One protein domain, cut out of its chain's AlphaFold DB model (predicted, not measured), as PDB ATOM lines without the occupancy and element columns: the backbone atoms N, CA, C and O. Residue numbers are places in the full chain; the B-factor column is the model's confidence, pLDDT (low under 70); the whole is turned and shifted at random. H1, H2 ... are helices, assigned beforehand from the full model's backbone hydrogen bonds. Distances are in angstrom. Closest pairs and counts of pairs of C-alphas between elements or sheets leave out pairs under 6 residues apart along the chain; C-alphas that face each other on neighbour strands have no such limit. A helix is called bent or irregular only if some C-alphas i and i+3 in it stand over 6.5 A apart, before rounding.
ATOM      1  N   GLU A   2      47.287  66.271 116.198       69.56
ATOM      2  CA  GLU A   2      46.327  67.275 115.703       69.56
ATOM      3  C   GLU A   2      45.785  66.943 114.300       69.56
ATOM      4  O   GLU A   2      44.592  67.066 114.041       69.56
ATOM      5  N   SER A   3      46.624  66.345 113.447       72.94
ATOM      6  CA  SER A   3      46.300  66.026 112.052       72.94
ATOM      7  C   SER A   3      45.055  65.153 111.844       72.94
ATOM      8  O   SER A   3      44.341  65.350 110.863       72.94
ATOM      9  N   ILE A   4      44.756  64.202 112.740       74.56
ATOM     10  CA  ILE A   4      43.547  63.360 112.632       74.56
ATOM     11  C   ILE A   4      42.300  64.196 112.925       74.56
ATOM     12  O   ILE A   4      41.297  64.113 112.211       74.56
ATOM     13  N   ALA A   5      42.363  65.009 113.982       76.00
ATOM     14  CA  ALA A   5      41.269  65.884 114.373       76.00
ATOM     15  C   ALA A   5      41.024  66.952 113.298       76.00
ATOM     16  O   ALA A   5      39.874  67.203 112.944       76.00
ATOM     17  N   ASP A   6      42.088  67.518 112.733       84.00
ATOM     18  CA  ASP A   6      42.031  68.516 111.664       84.00
ATOM     19  C   ASP A   6      41.432  67.941 110.389       84.00
ATOM     20  O   ASP A   6      40.515  68.533 109.823       84.00
ATOM     21  N   ALA A   7      41.882  66.752 109.975       82.88
ATOM     22  CA  ALA A   7      41.331  66.062 108.816       82.88
ATOM     23  C   ALA A   7      39.828  65.803 108.986       82.88
ATOM     24  O   ALA A   7      39.052  66.031 108.056       82.88
ATOM     25  N   ARG A   8      39.392  65.394 110.187       81.31
ATOM     26  CA  ARG A   8      37.970  65.182 110.488       81.31
ATOM     27  C   ARG A   8      37.176  66.488 110.459       81.31
ATOM     28  O   ARG A   8      36.087  66.503 109.892       81.31
ATOM     29  N   ARG A   9      37.710  67.579 111.022       85.50
ATOM     30  CA  ARG A   9      37.068  68.908 110.970       85.50
ATOM     31  C   ARG A   9      36.949  69.417 109.535       85.50
ATOM     32  O   ARG A   9      35.878  69.876 109.148       85.50
ATOM     33  N   ALA A  10      38.007  69.281 108.737       90.12
ATOM     34  CA  ALA A  10      38.009  69.672 107.332       90.12
ATOM     35  C   ALA A  10      36.985  68.866 106.517       90.12
ATOM     36  O   ALA A  10      36.172  69.452 105.805       90.12
ATOM     37  N   ALA A  11      36.966  67.537 106.669       86.75
ATOM     38  CA  ALA A  11      35.997  66.677 105.992       86.75
ATOM     39  C   ALA A  11      34.550  67.019 106.385       86.75
ATOM     40  O   ALA A  11      33.697  67.154 105.511       86.75
ATOM     41  N   ALA A  12      34.281  67.227 107.679       86.19
ATOM     42  CA  ALA A  12      32.958  67.613 108.167       86.19
ATOM     43  C   ALA A  12      32.493  68.967 107.598       86.19
ATOM     44  O   ALA A  12      31.340  69.097 107.188       86.19
ATOM     45  N   ALA A  13      33.389  69.958 107.517       91.56
ATOM     46  CA  ALA A  13      33.078  71.263 106.935       91.56
ATOM     47  C   ALA A  13      32.753  71.174 105.432       91.56
ATOM     48  O   ALA A  13      31.821  71.829 104.968       91.56
ATOM     49  N   ILE A  14      33.484  70.341 104.679       92.12
ATOM     50  CA  ILE A  14      33.215  70.097 103.253       92.12
ATOM     51  C   ILE A  14      31.835  69.457 103.076       92.12
ATOM     52  O   ILE A  14      31.027  69.963 102.305       92.12
ATOM     53  N   LEU A  15      31.537  68.393 103.826       90.38
ATOM     54  CA  LEU A  15      30.244  67.702 103.759       90.38
ATOM     55  C   LEU A  15      29.074  68.646 104.053       90.38
ATOM     56  O   LEU A  15      28.109  68.687 103.296       90.38
ATOM     57  N   SER A  16      29.207  69.469 105.098       89.94
ATOM     58  CA  SER A  16      28.204  70.477 105.442       89.94
ATOM     59  C   SER A  16      27.986  71.497 104.322       89.94
ATOM     60  O   SER A  16      26.855  71.928 104.119       89.94
ATOM     61  N   LYS A  17      29.045  71.906 103.613       94.75
ATOM     62  CA  LYS A  17      28.954  72.882 102.519       94.75
ATOM     63  C   LYS A  17      28.301  72.293 101.268       94.75
ATOM     64  O   LYS A  17      27.536  72.983 100.604       94.75
ATOM     65  N   GLU A  18      28.580  71.027 100.975       95.38
ATOM     66  CA  GLU A  18      28.014  70.300  99.832       95.38
ATOM     67  C   GLU A  18      26.619  69.714 100.125       95.38
ATOM     68  O   GLU A  18      26.045  69.028  99.283       95.38
ATOM     69  N   ASN A  19      26.063  69.983 101.314       91.38
ATOM     70  CA  ASN A  19      24.785  69.447 101.785       91.38
ATOM     71  C   ASN A  19      24.728  67.905 101.740       91.38
ATOM     72  O   ASN A  19      23.701  67.305 101.423       91.38
ATOM     73  N   LEU A  20      25.863  67.269 102.042       88.44
ATOM     74  CA  LEU A  20      26.018  65.822 102.119       88.44
ATOM     75  C   LEU A  20      26.059  65.393 103.585       88.44
ATOM     76  O   LEU A  20      26.782  65.972 104.397       88.44
ATOM     77  N   SER A  21      25.334  64.332 103.920       78.75
ATOM     78  CA  SER A  21      25.516  63.604 105.170       78.75
ATOM     79  C   SER A  21      26.304  62.326 104.900       78.75
ATOM     80  O   SER A  21      26.104  61.647 103.894       78.75
ATOM     81  N   LEU A  22      27.218  61.990 105.806       69.12
ATOM     82  CA  LEU A  22      27.689  60.619 105.916       69.12
ATOM     83  C   LEU A  22      26.797  59.928 106.937       69.12
ATOM     84  O   LEU A  22      26.578  60.465 108.026       69.12
ATOM     85  N   GLU A  23      26.309  58.740 106.602       61.84
ATOM     86  CA  GLU A  23      25.900  57.808 107.641       61.84
ATOM     87  C   GLU A  23      27.147  57.544 108.487       61.84
ATOM     88  O   GLU A  23      28.155  57.060 107.972       61.84
ATOM     89  N   ASP A  24      27.118  57.934 109.763       54.88
ATOM     90  CA  ASP A  24      28.094  57.429 110.722       54.88
ATOM     91  C   ASP A  24      27.858  55.917 110.751       54.88
ATOM     92  O   ASP A  24      26.771  55.510 111.179       54.88
ATOM     93  N   PRO A  25      28.765  55.073 110.215       52.31
ATOM     94  CA  PRO A  25      28.547  53.640 110.252       52.31
ATOM     95  C   PRO A  25      28.441  53.278 111.731       52.31
ATOM     96  O   PRO A  25      29.394  53.430 112.495       52.31
ATOM     97  N   ALA A  26      27.227  52.923 112.133       42.22
ATOM     98  CA  ALA A  26      26.746  53.058 113.492       42.22
ATOM     99  C   ALA A  26      27.749  52.602 114.572       42.22
ATOM    100  O   ALA A  26      28.227  51.469 114.590       42.22
ATOM    101  N   GLY A  27      27.983  53.471 115.556       45.28
ATOM    102  CA  GLY A  27      27.937  53.036 116.953       45.28
ATOM    103  C   GLY A  27      29.191  52.445 117.598       45.28
ATOM    104  O   GLY A  27      29.124  52.113 118.779       45.28
ATOM    105  N   SER A  28      30.353  52.367 116.946       49.47
ATOM    106  CA  SER A  28      31.587  52.155 117.720       49.47
ATOM    107  C   SER A  28      32.802  52.818 117.089       49.47
ATOM    108  O   SER A  28      33.242  52.477 115.996       49.47
ATOM    109  N   ARG A  29      33.399  53.749 117.842       55.81
ATOM    110  CA  ARG A  29      34.732  54.305 117.561       55.81
ATOM    111  C   ARG A  29      35.819  53.224 117.511       55.81
ATOM    112  O   ARG A  29      36.914  53.523 117.084       55.81
ATOM    113  N   TYR A  30      35.525  51.995 117.932       60.00
ATOM    114  CA  TYR A  30      36.440  50.862 117.928       60.00
ATOM    115  C   TYR A  30      35.765  49.694 117.230       60.00
ATOM    116  O   TYR A  30      34.731  49.224 117.695       60.00
ATOM    117  N   ALA A  31      36.344  49.212 116.133       57.53
ATOM    118  CA  ALA A  31      35.802  48.052 115.443       57.53
ATOM    119  C   ALA A  31      35.785  46.857 116.412       57.53
ATOM    120  O   ALA A  31      36.837  46.345 116.737       57.53
ATOM    121  N   ARG A  32      34.637  46.375 116.898       64.75
ATOM    122  CA  ARG A  32      34.589  45.012 117.479       64.75
ATOM    123  C   ARG A  32      34.578  43.934 116.399       64.75
ATOM    124  O   ARG A  32      34.842  42.767 116.666       64.75
ATOM    125  N   ASP A  33      34.318  44.346 115.161       75.50
ATOM    126  CA  ASP A  33      34.395  43.490 113.993       75.50
ATOM    127  C   ASP A  33      35.847  43.061 113.720       75.50
ATOM    128  O   ASP A  33      36.687  43.830 113.238       75.50
ATOM    129  N   LYS A  34      36.118  41.784 114.004       75.81
ATOM    130  CA  LYS A  34      37.391  41.119 113.716       75.81
ATOM    131  C   LYS A  34      37.772  41.222 112.240       75.81
ATOM    132  O   LYS A  34      38.958  41.359 111.942       75.81
ATOM    133  N   LYS A  35      36.804  41.169 111.319       81.94
ATOM    134  CA  LYS A  35      37.062  41.285 109.881       81.94
ATOM    135  C   LYS A  35      37.611  42.670 109.557       81.94
ATOM    136  O   LYS A  35      38.697  42.760 108.995       81.94
ATOM    137  N   ARG A  36      36.940  43.735 110.008       80.69
ATOM    138  CA  ARG A  36      37.416  45.114 109.824       80.69
ATOM    139  C   ARG A  36      38.811  45.334 110.414       80.69
ATOM    140  O   ARG A  36      39.644  45.970 109.773       80.69
ATOM    141  N   PHE A  37      39.104  44.788 111.596       80.94
ATOM    142  CA  PHE A  37      40.458  44.859 112.156       80.94
ATOM    143  C   PHE A  37      41.496  44.181 111.267       80.94
ATOM    144  O   PHE A  37      42.540  44.772 111.005       80.94
ATOM    145  N   LEU A  38      41.217  42.967 110.784       82.81
ATOM    146  CA  LEU A  38      42.123  42.252 109.886       82.81
ATOM    147  C   LEU A  38      42.302  42.991 108.554       82.81
ATOM    148  O   LEU A  38      43.423  43.061 108.057       82.81
ATOM    149  N   ASP A  39      41.242  43.605 108.025       86.25
ATOM    150  CA  ASP A  39      41.296  44.422 106.812       86.25
ATOM    151  C   ASP A  39      42.195  45.652 107.009       86.25
ATOM    152  O   ASP A  39      43.055  45.933 106.174       86.25
ATOM    153  N   ILE A  40      42.052  46.367 108.132       85.56
ATOM    154  CA  ILE A  40      42.910  47.508 108.489       85.56
ATOM    155  C   ILE A  40      44.357  47.049 108.697       85.56
ATOM    156  O   ILE A  40      45.289  47.656 108.168       85.56
ATOM    157  N   TYR A  41      44.559  45.970 109.452       84.56
ATOM    158  CA  TYR A  41      45.885  45.453 109.772       84.56
ATOM    159  C   TYR A  41      46.614  44.947 108.522       84.56
ATOM    160  O   TYR A  41      47.805  45.204 108.362       84.56
ATOM    161  N   GLY A  42      45.900  44.314 107.587       87.06
ATOM    162  CA  GLY A  42      46.434  43.844 106.307       87.06
ATOM    163  C   GLY A  42      46.900  44.959 105.363       87.06
ATOM    164  O   GLY A  42      47.627  44.690 104.407       87.06
ATOM    165  N   LYS A  43      46.538  46.225 105.627       87.00
ATOM    166  CA  LYS A  43      47.101  47.384 104.909       87.00
ATOM    167  C   LYS A  43      48.558  47.649 105.311       87.00
ATOM    168  O   LYS A  43      49.302  48.260 104.542       87.00
ATOM    169  N   LYS A  44      48.989  47.211 106.501       85.44
ATOM    170  CA  LYS A  44      50.347  47.452 107.010       85.44
ATOM    171  C   LYS A  44      51.391  46.722 106.173       85.44
ATOM    172  O   LYS A  44      51.199  45.584 105.763       85.44
ATOM    173  N   GLY A  45      52.515  47.393 105.917       81.88
ATOM    174  CA  GLY A  45      53.617  46.834 105.126       81.88
ATOM    175  C   GLY A  45      53.310  46.660 103.633       81.88
ATOM    176  O   GLY A  45      54.191  46.255 102.877       81.88
ATOM    177  N   ARG A  46      52.097  47.000 103.172       83.06
ATOM    178  CA  ARG A  46      51.735  46.936 101.757       83.06
ATOM    179  C   ARG A  46      52.258  48.168 101.024       83.06
ATOM    180  O   ARG A  46      51.682  49.251 101.096       83.06
ATOM    181  N   LEU A  47      53.347  47.990 100.282       80.88
ATOM    182  CA  LEU A  47      53.887  49.029  99.411       80.88
ATOM    183  C   LEU A  47      53.007  49.154  98.161       80.88
ATOM    184  O   LEU A  47      53.011  48.285  97.291       80.88
ATOM    185  N   LEU A  48      52.229  50.231  98.085       75.00
ATOM    186  CA  LEU A  48      51.452  50.573  96.896       75.00
ATOM    187  C   LEU A  48      52.207  51.633  96.077       75.00
ATOM    188  O   LEU A  48      52.646  52.633  96.651       75.00
ATOM    189  N   PRO A  49      52.361  51.455  94.751       76.00
ATOM    190  CA  PRO A  49      53.018  52.444  93.906       76.00
ATOM    191  C   PRO A  49      52.237  53.762  93.907       76.00
ATOM    192  O   PRO A  49      51.006  53.769  93.842       76.00
ATOM    193  N   ALA A  50      52.952  54.888  93.927       69.31
ATOM    194  CA  ALA A  50      52.377  56.233  93.954       69.31
ATOM    195  C   ALA A  50      51.772  56.640  92.591       69.31
ATOM    196  O   ALA A  50      52.262  57.540  91.916       69.31
ATOM    197  N   ARG A  51      50.708  55.965  92.144       69.38
ATOM    198  CA  ARG A  51      49.946  56.324  90.936       69.38
ATOM    199  C   ARG A  51      48.543  56.777  91.336       69.38
ATOM    200  O   ARG A  51      47.849  56.071  92.058       69.38
ATOM    201  N   LYS A  52      48.098  57.941  90.840       65.06
ATOM    202  CA  LYS A  52      46.763  58.522  91.121       65.06
ATOM    203  C   LYS A  52      46.476  58.664  92.629       65.06
ATOM    204  O   LYS A  52      45.436  58.206  93.103       65.06
ATOM    205  N   VAL A  53      47.407  59.304  93.348       66.25
ATOM    206  CA  VAL A  53      47.417  59.479  94.815       66.25
ATOM    207  C   VAL A  53      46.044  59.901  95.347       66.25
ATOM    208  O   VAL A  53      45.472  59.191  96.163       66.25
ATOM    209  N   ALA A  54      45.433  60.949  94.790       70.94
ATOM    210  CA  ALA A  54      44.159  61.479  95.286       70.94
ATOM    211  C   ALA A  54      43.008  60.450  95.351       70.94
ATOM    212  O   ALA A  54      42.203  60.500  96.274       70.94
ATOM    213  N   ARG A  55      42.925  59.498  94.405       75.19
ATOM    214  CA  ARG A  55      41.830  58.507  94.390       75.19
ATOM    215  C   ARG A  55      42.081  57.302  95.291       75.19
ATOM    216  O   ARG A  55      41.118  56.671  95.700       75.19
ATOM    217  N   HIS A  56      43.335  56.972  95.589       78.19
ATOM    218  CA  HIS A  56      43.687  55.715  96.267       78.19
ATOM    219  C   HIS A  56      44.384  55.920  97.613       78.19
ATOM    220  O   HIS A  56      44.614  54.943  98.317       78.19
ATOM    221  N   GLU A  57      44.698  57.161  97.996       81.06
ATOM    222  CA  GLU A  57      45.400  57.464  99.247       81.06
ATOM    223  C   GLU A  57      44.686  56.883 100.469       81.06
ATOM    224  O   GLU A  57      45.313  56.288 101.342       81.06
ATOM    225  N   HIS A  58      43.355  56.973 100.480       80.75
ATOM    226  CA  HIS A  58      42.515  56.445 101.550       80.75
ATOM    227  C   HIS A  58      42.696  54.930 101.776       80.75
ATOM    228  O   HIS A  58      42.539  54.467 102.903       80.75
ATOM    229  N   LEU A  59      43.102  54.160 100.755       80.19
ATOM    230  CA  LEU A  59      43.370  52.720 100.882       80.19
ATOM    231  C   LEU A  59      44.595  52.419 101.761       80.19
ATOM    232  O   LEU A  59      44.741  51.293 102.232       80.19
ATOM    233  N   ARG A  60      45.467  53.411 101.999       79.75
ATOM    234  CA  ARG A  60      46.627  53.311 102.900       79.75
ATOM    235  C   ARG A  60      46.306  53.720 104.339       79.75
ATOM    236  O   ARG A  60      47.141  53.522 105.219       79.75
ATOM    237  N   CYS A  61      45.128  54.295 104.590       82.81
ATOM    238  CA  CYS A  61      44.736  54.740 105.923       82.81
ATOM    239  C   CYS A  61      44.612  53.543 106.876       82.81
ATOM    240  O   CYS A  61      43.890  52.582 106.596       82.81
ATOM    241  N   LEU A  62      45.301  53.634 108.015       81.88
ATOM    242  CA  LEU A  62      45.316  52.613 109.064       81.88
ATOM    243  C   LEU A  62      44.215  52.806 110.118       81.88
ATOM    244  O   LEU A  62      44.257  52.124 111.134       81.88
ATOM    245  N   GLU A  63      43.265  53.726 109.895       82.25
ATOM    246  CA  GLU A  63      42.071  53.926 110.740       82.25
ATOM    247  C   GLU A  63      42.411  53.908 112.241       82.25
ATOM    248  O   GLU A  63      41.877  53.125 113.021       82.25
ATOM    249  N   CYS A  64      43.373  54.742 112.649       75.25
ATOM    250  CA  CYS A  64      43.907  54.776 114.016       75.25
ATOM    251  C   CYS A  64      42.872  55.155 115.087       75.25
ATOM    252  O   CYS A  64      43.111  54.925 116.275       75.25
ATOM    253  N   ASP A  65      41.747  55.745 114.674       75.81
ATOM    254  CA  ASP A  65      40.573  55.943 115.521       75.81
ATOM    255  C   ASP A  65      39.905  54.606 115.865       75.81
ATOM    256  O   ASP A  65      39.565  54.381 117.021       75.81
TER     257      ASP A  65
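AT A GLANCE: This is residues 2 to 65 of the 196 residues of the protein "4Fe-4S ferredoxin-type domain-containing protein" of Spirochaetes bacterium GWB1_66_5 (UniProt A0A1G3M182). Three separate helices are strung round an open loop of chain: long H1, then short H2 and H3, with residues 61 to 65 running into the space between them. The long link of residues 18 to 33 swings from H1 round to H2. The printed part has 64 residues and no named strand; it is all helix and loose, with a radius of gyration of the C-alphas of 14.0 A and spans of 35 by 32 by 22 A.

IN THESE COORDINATES: Find C-alpha 2 at (46.327, 67.275, 115.703); from there H1, residues 2 to 17, runs 22.5 A. H2 is residues 34 to 41. H3, residues 53 to 60, ends at C-alpha 60, (46.627, 53.311, 102.900).

HOW THE PARTS SIT: H1, H2 and H3 are apart from one another. Residues 5 to 11 and 13 to 17 of H1 stand free. In H1 and H2 every O i to N i+4 pair is within hydrogen-bond range; in H3 1 of 4 is, beside 3 of 5 O i to N i+3 pairs. H3 is irregular: C-alphas 55 and 58 are 7.5 A apart.

THE WHOLE: The two farthest C-alphas, of Asn 19 and Gly 45, are 36.8 A apart. The printed part has no cut; both links are long. Look for pLDDT under 70 at residues 2, 22 to 32 and 50 to 53.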